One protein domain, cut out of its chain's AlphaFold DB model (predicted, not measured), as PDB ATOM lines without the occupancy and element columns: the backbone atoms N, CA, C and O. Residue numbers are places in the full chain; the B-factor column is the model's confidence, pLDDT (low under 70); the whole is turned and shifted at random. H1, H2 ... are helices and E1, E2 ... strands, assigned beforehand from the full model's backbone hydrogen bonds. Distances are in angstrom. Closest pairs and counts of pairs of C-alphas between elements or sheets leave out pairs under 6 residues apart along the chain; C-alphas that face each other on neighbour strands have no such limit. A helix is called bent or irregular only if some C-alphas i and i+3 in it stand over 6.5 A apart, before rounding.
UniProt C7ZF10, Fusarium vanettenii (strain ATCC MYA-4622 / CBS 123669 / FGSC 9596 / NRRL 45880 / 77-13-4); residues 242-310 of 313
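Overview. This is residues 242 to 310 of the 313 residues of a protein of Fusarium vanettenii (strain ATCC MYA-4622 / CBS 123669 / FGSC 9596 / NRRL 45880 / 77-13-4) (UniProt C7ZF10). A narrow sheet of three long antiparallel strands makes a wall along the longest axis, with two short helices over one of its faces and no named element over the other. H1 stands up over the edge strand E1, while H2 lies farther along the same face, and the link of residues 261 to 270 runs from one helix to the other on that side. The 69 printed residues hold, along the chain, E1, H1, H2, E2 and E3, and the sheet's order is E1, E2, E3. The class is mixed, helices and strands. The whole is compact, with a radius of gyration of the C-alphas of 12.1 A, yet elongated, with spans of 40 by 21 by 17 A.

Along the chain. E1, residues 242 to 248, begins at C-alpha 242 (169.899, 57.766, 65.287) and is 17.8 A long. H1, residues 254 to 260, is 10.0 A long, and H2, residues 271 to 278, 10.7 A. E2, residues 287 to 296, is the longest strand at 28.5 A and begins at C-alpha 287 (179.357, 73.964, 46.096). E3, residues 302 to 309, is 22.7 A long and ends at C-alpha 309 (179.536, 70.109, 43.172).

Arrangement. E1 and E3 are the edge strands and E2 is the inner one. E1 and E2 are antiparallel at 176 degrees, with N 244 and O 293 within hydrogen-bond range at 2.8 A. E2 and E3 form a hairpin, antiparallel at 159 degrees, with N 290 and O 306 at 2.8 A. Residues 247 to 248 of E1 also pair antiparallel with residues 251 to 252. H1 is on the sheet at a height of 6.8 A, over E1, and stands up from it at 68 degrees; the closest C-alphas of the two are those of Ala 246 and Thr 254, 4.4 A apart. H2 is on the same face at a height of 9.3 A, over none of the strands, but only just: 2 of its 8 C-alphas fall on each of E1, E2 and E3. The closest C-alphas of H2 and E3 are those of Gly 271 and Leu 308, 6.3 A apart. H1 and H2 are close but not clearly touching, with the C-alphas of Ile 256 and Leu 278 closest at 6.8 A. They run opposite ways at a steep tilt of 69 degrees, only just short of about perpendicular. H2 is irregular, but only just: C-alphas 272 and 275 are 6.53 A apart. In H1 every O i to N i+4 pair is within hydrogen-bond range, in H2 2 of 4.

Size, cuts and confidence. The C-alphas farthest apart are those of Glu 284 and Asp 298, at 39.7 A. The printed part has no cut, and no link is long. The mean pLDDT of the printed part is 77.7, and residues 271 to 287 and 309 to 310 are under 70.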
ATOM      1  N   HIS A 242     170.242  56.489  64.677       85.75
ATOM      2  CA  HIS A 242     169.899  57.766  65.287       85.75
ATOM      3  C   HIS A 242     170.554  58.900  64.505       85.75
ATOM      4  O   HIS A 242     171.772  58.947  64.393       85.75
ATOM      5  N   ILE A 243     169.759  59.845  64.007       88.50
ATOM      6  CA  ILE A 243     170.267  61.106  63.452       88.50
ATOM      7  C   ILE A 243     170.218  62.160  64.563       88.50
ATOM      8  O   ILE A 243     169.142  62.442  65.098       88.50
ATOM      9  N   TYR A 244     171.354  62.754  64.919       86.38
ATOM     10  CA  TYR A 244     171.417  63.821  65.926       86.38
ATOM     11  C   TYR A 244     171.253  65.194  65.286       86.38
ATOM     12  O   TYR A 244     170.480  66.007  65.786       86.38
ATOM     13  N   GLY A 245     171.911  65.410  64.147       86.38
ATOM     14  CA  GLY A 245     171.820  66.638  63.370       86.38
ATOM     15  C   GLY A 245     172.137  66.392  61.899       86.38
ATOM     16  O   GLY A 245     172.937  65.517  61.575       86.38
ATOM     17  N   ALA A 246     171.518  67.159  61.011       88.12
ATOM     18  CA  ALA A 246     171.886  67.229  59.609       88.12
ATOM     19  C   ALA A 246     171.722  68.659  59.083       88.12
ATOM     20  O   ALA A 246     170.688  69.290  59.309       88.12
ATOM     21  N   VAL A 247     172.724  69.152  58.357       85.00
ATOM     22  CA  VAL A 247     172.762  70.507  57.789       85.00
ATOM     23  C   VAL A 247     173.064  70.415  56.297       85.00
ATOM     24  O   VAL A 247     173.985  69.703  55.894       85.00
ATOM     25  N   PHE A 248     172.300  71.140  55.481       82.19
ATOM     26  CA  PHE A 248     172.535  71.272  54.044       82.19
ATOM     27  C   PHE A 248     172.756  72.739  53.674       82.19
ATOM     28  O   PHE A 248     171.861  73.566  53.849       82.19
ATOM     29  N   ALA A 249     173.954  73.043  53.169       78.75
ATOM     30  CA  ALA A 249     174.500  74.393  53.042       78.75
ATOM     31  C   ALA A 249     174.439  75.163  54.378       78.75
ATOM     32  O   ALA A 249     175.360  75.047  55.180       78.75
ATOM     33  N   ASP A 250     173.344  75.883  54.625       75.25
ATOM     34  CA  ASP A 250     173.092  76.697  55.827       75.25
ATOM     35  C   ASP A 250     171.800  76.281  56.573       75.25
ATOM     36  O   ASP A 250     171.450  76.816  57.621       75.25
ATOM     37  N   ARG A 251     171.046  75.309  56.036       76.62
ATOM     38  CA  ARG A 251     169.716  74.934  56.533       76.62
ATOM     39  C   ARG A 251     169.772  73.689  57.414       76.62
ATOM     40  O   ARG A 251     170.305  72.664  56.983       76.62
ATOM     41  N   ASP A 252     169.137  73.729  58.589       84.00
ATOM     42  CA  ASP A 252     168.817  72.496  59.319       84.00
ATOM     43  C   ASP A 252     167.852  71.641  58.492       84.00
ATOM     44  O   ASP A 252     166.772  72.075  58.083       84.00
ATOM     45  N   VAL A 253     168.269  70.406  58.255       85.69
ATOM     46  CA  VAL A 253     167.516  69.381  57.533       85.69
ATOM     47  C   VAL A 253     167.347  68.128  58.393       85.69
ATOM     48  O   VAL A 253     166.879  67.103  57.903       85.69
ATOM     49  N   THR A 254     167.670  68.207  59.690       86.38
ATOM     50  CA  THR A 254     167.654  67.097  60.653       86.38
ATOM     51  C   THR A 254     166.330  66.340  60.635       86.38
ATOM     52  O   THR A 254     166.318  65.112  60.578       86.38
ATOM     53  N   GLN A 255     165.202  67.056  60.645       82.88
ATOM     54  CA  GLN A 255     163.872  66.433  60.640       82.88
ATOM     55  C   GLN A 255     163.527  65.780  59.293       82.88
ATOM     56  O   GLN A 255     162.910  64.716  59.261       82.88
ATOM     57  N   ILE A 256     163.973  66.374  58.182       83.06
ATOM     58  CA  ILE A 256     163.764  65.824  56.838       83.06
ATOM     59  C   ILE A 256     164.578  64.535  56.696       83.06
ATOM     60  O   ILE A 256     164.026  63.494  56.350       83.06
ATOM     61  N   VAL A 257     165.858  64.566  57.073       84.19
ATOM     62  CA  VAL A 257     166.743  63.395  57.064       84.19
ATOM     63  C   VAL A 257     166.195  62.281  57.964       84.19
ATOM     64  O   VAL A 257     166.142  61.139  57.521       84.19
ATOM     65  N   LYS A 258     165.673  62.602  59.160       83.50
ATOM     66  CA  LYS A 258     164.953  61.639  60.019       83.50
ATOM     67  C   LYS A 258     163.751  60.997  59.325       83.50
ATOM     68  O   LYS A 258     163.591  59.786  59.418       83.50
ATOM     69  N   SER A 259     162.930  61.771  58.610       81.69
ATOM     70  CA  SER A 259     161.773  61.231  57.872       81.69
ATOM     71  C   SER A 259     162.144  60.380  56.650       81.69
ATOM     72  O   SER A 259     161.329  59.579  56.197       81.69
ATOM     73  N   LEU A 260     163.364  60.536  56.123       82.12
ATOM     74  CA  LEU A 260     163.883  59.768  54.988       82.12
ATOM     75  C   LEU A 260     164.546  58.444  55.407       82.12
ATOM     76  O   LEU A 260     164.857  57.628  54.536       82.12
ATOM     77  N   VAL A 261     164.750  58.200  56.708       82.94
ATOM     78  CA  VAL A 261     165.253  56.910  57.203       82.94
ATOM     79  C   VAL A 261     164.197  55.832  56.969       82.94
ATOM     80  O   VAL A 261     163.083  55.882  57.486       82.94
ATOM     81  N   THR A 262     164.554  54.824  56.176       77.50
ATOM     82  CA  THR A 262     163.662  53.700  55.868       77.50
ATOM     83  C   THR A 262     163.453  52.784  57.078       77.50
ATOM     84  O   THR A 262     164.268  52.732  58.000       77.50
ATOM     85  N   LEU A 263     162.418  51.934  57.031       72.56
ATOM     86  CA  LEU A 263     162.203  50.873  58.031       72.56
ATOM     87  C   LEU A 263     163.355  49.849  58.122       72.56
ATOM     88  O   LEU A 263     163.356  49.025  59.031       72.56
ATOM     89  N   GLN A 264     164.344  49.906  57.227       74.75
ATOM     90  CA  GLN A 264     165.569  49.101  57.276       74.75
ATOM     91  C   GLN A 264     166.735  49.843  57.957       74.75
ATOM     92  O   GLN A 264     167.877  49.411  57.846       74.75
ATOM     93  N   GLN A 265     166.468  50.977  58.623       79.62
ATOM     94  CA  GLN A 265     167.481  51.856  59.229       79.62
ATOM     95  C   GLN A 265     168.553  52.303  58.217       79.62
ATOM     96  O   GLN A 265     169.713  52.520  58.553       79.62
ATOM     97  N   THR A 266     168.145  52.425  56.949       76.62
ATOM     98  CA  THR A 266     168.988  52.810  55.811       76.62
ATOM     99  C   THR A 266     168.504  54.141  55.244       76.62
ATOM    100  O   THR A 266     167.296  54.352  55.097       76.62
ATOM    101  N   LEU A 267     169.450  55.011  54.899       76.88
ATOM    102  CA  LEU A 267     169.240  56.311  54.272       76.88
ATOM    103  C   LEU A 267     170.096  56.369  52.998       76.88
ATOM    104  O   LEU A 267     171.317  56.253  53.077       76.88
ATOM    105  N   THR A 268     169.466  56.573  51.842       77.38
ATOM    106  CA  THR A 268     170.162  56.737  50.555       77.38
ATOM    107  C   THR A 268     169.868  58.125  50.012       77.38
ATOM    108  O   THR A 268     168.705  58.483  49.823       77.38
ATOM    109  N   LEU A 269     170.919  58.904  49.758       71.69
ATOM    110  CA  LEU A 269     170.829  60.278  49.276       71.69
ATOM    111  C   LEU A 269     171.751  60.453  48.066       71.69
ATOM    112  O   LEU A 269     172.953  60.222  48.165       71.69
ATOM    113  N   SER A 270     171.176  60.867  46.937       72.00
ATOM    114  CA  SER A 270     171.902  61.172  45.697       72.00
ATOM    115  C   SER A 270     171.911  62.678  45.470       72.00
ATOM    116  O   SER A 270     170.878  63.320  45.671       72.00
ATOM    117  N   GLY A 271     173.045  63.231  45.024       64.25
ATOM    118  CA  GLY A 271     173.269  64.681  44.993       64.25
ATOM    119  C   GLY A 271     172.223  65.470  44.202       64.25
ATOM    120  O   GLY A 271     171.710  66.470  44.692       64.25
ATOM    121  N   GLU A 272     171.823  64.953  43.040       64.06
ATOM    122  CA  GLU A 272     170.792  65.539  42.169       64.06
ATOM    123  C   GLU A 272     169.438  65.663  42.895       64.06
ATOM    124  O   GLU A 272     168.830  66.728  42.942       64.06
ATOM    125  N   THR A 273     169.008  64.592  43.569       64.06
ATOM    126  CA  THR A 273     167.750  64.565  44.340       64.06
ATOM    127  C   THR A 273     167.833  65.277  45.694       64.06
ATOM    128  O   THR A 273     166.820  65.404  46.387       64.06
ATOM    129  N   LEU A 274     169.027  65.697  46.125       68.69
ATOM    130  CA  LEU A 274     169.239  66.279  47.447       68.69
ATOM    131  C   LEU A 274     168.618  67.679  47.527       68.69
ATOM    132  O   LEU A 274     167.882  67.970  48.469       68.69
ATOM    133  N   ALA A 275     168.843  68.504  46.500       66.62
ATOM    134  CA  ALA A 275     168.253  69.837  46.382       66.62
ATOM    135  C   ALA A 275     166.712  69.782  46.331       66.62
ATOM    136  O   ALA A 275     166.042  70.557  47.013       66.62
ATOM    137  N   GLU A 276     166.145  68.810  45.606       69.50
ATOM    138  CA  GLU A 276     164.691  68.601  45.521       69.50
ATOM    139  C   GLU A 276     164.068  68.182  46.863       69.50
ATOM    140  O   GLU A 276     162.998  68.664  47.235       69.50
ATOM    141  N   LYS A 277     164.721  67.270  47.599       65.94
ATOM    142  CA  LYS A 277     164.180  66.690  48.844       65.94
ATOM    143  C   LYS A 277     164.365  67.581  50.067       65.94
ATOM    144  O   LYS A 277     163.521  67.561  50.959       65.94
ATOM    145  N   LEU A 278     165.476  68.311  50.143       68.50
ATOM    146  CA  LEU A 278     165.817  69.151  51.296       68.50
ATOM    147  C   LEU A 278     165.373  70.616  51.116       68.50
ATOM    148  O   LEU A 278     165.251  71.364  52.094       68.50
ATOM    149  N   GLY A 279     165.088  71.007  49.871       63.88
ATOM    150  CA  GLY A 279     164.920  72.392  49.457       63.88
ATOM    151  C   GLY A 279     166.273  73.093  49.363       63.88
ATOM    152  O   GLY A 279     167.135  72.921  50.222       63.88
ATOM    153  N   ASP A 280     166.448  73.896  48.320       65.25
ATOM    154  CA  ASP A 280     167.706  74.575  48.030       65.25
ATOM    155  C   ASP A 280     167.709  76.009  48.596       65.25
ATOM    156  O   ASP A 280     167.031  76.878  48.043       65.25
ATOM    157  N   PRO A 281     168.421  76.285  49.705       65.25
ATOM    158  CA  PRO A 281     168.532  77.641  50.240       65.25
ATOM    159  C   PRO A 281     169.418  78.564  49.386       65.25
ATOM    160  O   PRO A 281     169.312  79.780  49.525       65.25
ATOM    161  N   TRP A 282     170.283  78.014  48.524       62.84
ATOM    162  CA  TRP A 282     171.301  78.762  47.778       62.84
ATOM    163  C   TRP A 282     171.461  78.191  46.356       62.84
ATOM    164  O   TRP A 282     172.481  77.559  46.066       62.84
ATOM    165  N   PRO A 283     170.490  78.394  45.441       64.94
ATOM    166  CA  PRO A 283     170.544  77.828  44.089       64.94
ATOM    167  C   PRO A 283     171.805  78.241  43.312       64.94
ATOM    168  O   PRO A 283     172.375  77.404  42.623       64.94
ATOM    169  N   GLU A 284     172.295  79.470  43.505       60.78
ATOM    170  CA  GLU A 284     173.495  80.019  42.848       60.78
ATOM    171  C   GLU A 284     174.837  79.476  43.390       60.78
ATOM    172  O   GLU A 284     175.890  79.779  42.833       60.78
ATOM    173  N   ALA A 285     174.846  78.692  44.474       62.56
ATOM    174  CA  ALA A 285     176.088  78.164  45.042       62.56
ATOM    175  C   ALA A 285     176.564  76.901  44.298       62.56
ATOM    176  O   ALA A 285     175.961  75.836  44.424       62.56
ATOM    177  N   GLU A 286     177.700  76.988  43.598       62.00
ATOM    178  CA  GLU A 286     178.332  75.858  42.881       62.00
ATOM    179  C   GLU A 286     178.679  74.665  43.795       62.00
ATOM    180  O   GLU A 286     178.724  73.514  43.355       62.00
ATOM    181  N   ARG A 287     178.944  74.941  45.080       66.00
ATOM    182  CA  ARG A 287     179.357  73.964  46.096       66.00
ATOM    183  C   ARG A 287     178.384  73.975  47.263       66.00
ATOM    184  O   ARG A 287     178.169  75.017  47.881       66.00
ATOM    185  N   LYS A 288     177.835  72.810  47.601       74.31
ATOM    186  CA  LYS A 288     176.905  72.636  48.725       74.31
ATOM    187  C   LYS A 288     177.408  71.516  49.616       74.31
ATOM    188  O   LYS A 288     177.552  70.380  49.176       74.31
ATOM    189  N   MET A 289     177.680  71.836  50.876       79.50
ATOM    190  CA  MET A 289     178.060  70.833  51.867       79.50
ATOM    191  C   MET A 289     176.813  70.226  52.502       79.50
ATOM    192  O   MET A 289     175.877  70.938  52.872       79.50
ATOM    193  N   PHE A 290     176.814  68.906  52.639       85.06
ATOM    194  CA  PHE A 290     175.808  68.140  53.351       85.06
ATOM    195  C   PHE A 290     176.478  67.392  54.502       85.06
ATOM    196  O   PHE A 290     177.292  66.497  54.280       85.06
ATOM    197  N   ASN A 291     176.140  67.779  55.728       88.88
ATOM    198  CA  ASN A 291     176.720  67.238  56.951       88.88
ATOM    199  C   ASN A 291     175.652  66.461  57.723       88.88
ATOM    200  O   ASN A 291     174.560  66.988  57.929       88.88
ATOM    201  N   VAL A 292     175.953  65.242  58.179       90.00
ATOM    202  CA  VAL A 292     175.050  64.400  58.985       90.00
ATOM    203  C   VAL A 292     175.810  63.784  60.151       90.00
ATOM    204  O   VAL A 292     176.730  62.997  59.945       90.00
ATOM    205  N   LEU A 293     175.377  64.103  61.368       90.62
ATOM    206  CA  LEU A 293     175.828  63.483  62.609       90.62
ATOM    207  C   LEU A 293     174.846  62.373  63.001       90.62
ATOM    208  O   LEU A 293     173.674  62.650  63.279       90.62
ATOM    209  N   TYR A 294     175.314  61.128  63.043       90.69
ATOM    210  CA  TYR A 294     174.490  59.950  63.329       90.69
ATOM    211  C   TYR A 294     175.187  58.954  64.269       90.69
ATOM    212  O   TYR A 294     176.391  59.019  64.476       90.69
ATOM    213  N   SER A 295     174.437  58.010  64.834       89.12
ATOM    214  CA  SER A 295     174.963  56.776  65.435       89.12
ATOM    215  C   SER A 295     174.119  55.585  64.992       89.12
ATOM    216  O   SER A 295     172.983  55.744  64.543       89.12
ATOM    217  N   TYR A 296     174.675  54.381  65.104       86.50
ATOM    218  CA  TYR A 296     173.991  53.142  64.739       86.50
ATOM    219  C   TYR A 296     174.028  52.167  65.921       86.50
ATOM    220  O   TYR A 296     175.051  51.530  66.184       86.50
ATOM    221  N   GLY A 297     172.925  52.097  66.669       83.50
ATOM    222  CA  GLY A 297     172.882  51.492  68.005       83.50
ATOM    223  C   GLY A 297     173.806  52.208  68.993       83.50
ATOM    224  O   GLY A 297     173.945  53.427  68.947       83.50
ATOM    225  N   ASP A 298     174.485  51.434  69.839       82.38
ATOM    226  CA  ASP A 298     175.491  51.891  70.813       82.38
ATOM    227  C   ASP A 298     176.858  52.264  70.198       82.38
ATOM    228  O   ASP A 298     177.871  52.339  70.899       82.38
ATOM    229  N   ARG A 299     176.939  52.474  68.878       83.44
ATOM    230  CA  ARG A 299     178.171  52.971  68.245       83.44
ATOM    231  C   ARG A 299     178.424  54.439  68.614       83.44
ATOM    232  O   ARG A 299     177.464  55.187  68.808       83.44
ATOM    233  N   PRO A 300     179.697  54.880  68.671       85.81
ATOM    234  CA  PRO A 300     180.014  56.298  68.800       85.81
ATOM    235  C   PRO A 300     179.379  57.104  67.660       85.81
ATOM    236  O   PRO A 300     179.087  56.564  66.591       85.81
ATOM    237  N   MET A 301     179.166  58.400  67.893       89.38
ATOM    238  CA  MET A 301     178.640  59.286  66.856       89.38
ATOM    239  C   MET A 301     179.655  59.446  65.720       89.38
ATOM    240  O   MET A 301     180.823  59.751  65.957       89.38
ATOM    241  N   GLU A 302     179.181  59.280  64.493       89.00
ATOM    242  CA  GLU A 302     179.926  59.443  63.252       89.00
ATOM    243  C   GLU A 302     179.386  60.666  62.495       89.00
ATOM    244  O   GLU A 302     178.185  60.950  62.505       89.00
ATOM    245  N   LEU A 303     180.286  61.408  61.847       87.88
ATOM    246  CA  LEU A 303     179.958  62.558  61.007       87.88
ATOM    247  C   LEU A 303     180.261  62.207  59.549       87.88
ATOM    248  O   LEU A 303     181.420  62.006  59.189       87.88
ATOM    249  N   ILE A 304     179.234  62.187  58.703       87.31
ATOM    250  CA  ILE A 304     179.403  62.239  57.248       87.31
ATOM    251  C   ILE A 304     179.394  63.706  56.831       87.31
ATOM    252  O   ILE A 304     178.456  64.431  57.152       87.31
ATOM    253  N   ALA A 305     180.418  64.117  56.086       85.00
ATOM    254  CA  ALA A 305     180.469  65.383  55.369       85.00
ATOM    255  C   ALA A 305     180.627  65.078  53.874       85.00
ATOM    256  O   ALA A 305     181.586  64.420  53.471       85.00
ATOM    257  N   ALA A 306     179.671  65.521  53.061       80.31
ATOM    258  CA  ALA A 306     179.670  65.344  51.615       80.31
ATOM    259  C   ALA A 306     179.662  66.710  50.922       80.31
ATOM    260  O   ALA A 306     178.767  67.524  51.152       80.31
ATOM    261  N   GLU A 307     180.642  66.960  50.056       76.75
ATOM    262  CA  GLU A 307     180.648  68.119  49.164       76.75
ATOM    263  C   GLU A 307     179.939  67.743  47.855       76.75
ATOM    264  O   GLU A 307     180.396  66.868  47.118       76.75
ATOM    265  N   LEU A 308     178.813  68.396  47.565       71.75
ATOM    266  CA  LEU A 308     178.181  68.360  46.250       71.75
ATOM    267  C   LEU A 308     178.740  69.510  45.415       71.75
ATOM    268  O   LEU A 308     178.551  70.678  45.763       71.75
ATOM    269  N   VAL A 309     179.350  69.173  44.282       66.62
ATOM    270  CA  VAL A 309     179.536  70.109  43.172       66.62
ATOM    271  C   VAL A 309     178.298  69.992  42.288       66.62
ATOM    272  O   VAL A 309     178.069  68.942  41.688       66.62
ATOM    273  N   MET A 310     177.477  71.040  42.250       63.59
ATOM    274  CA  MET A 310     176.316  71.095  41.361       63.59
ATOM    275  C   MET A 310     176.798  71.510  39.961       63.59
ATOM    276  O   MET A 310     177.561  72.475  39.865       63.59
TER     277      MET A 310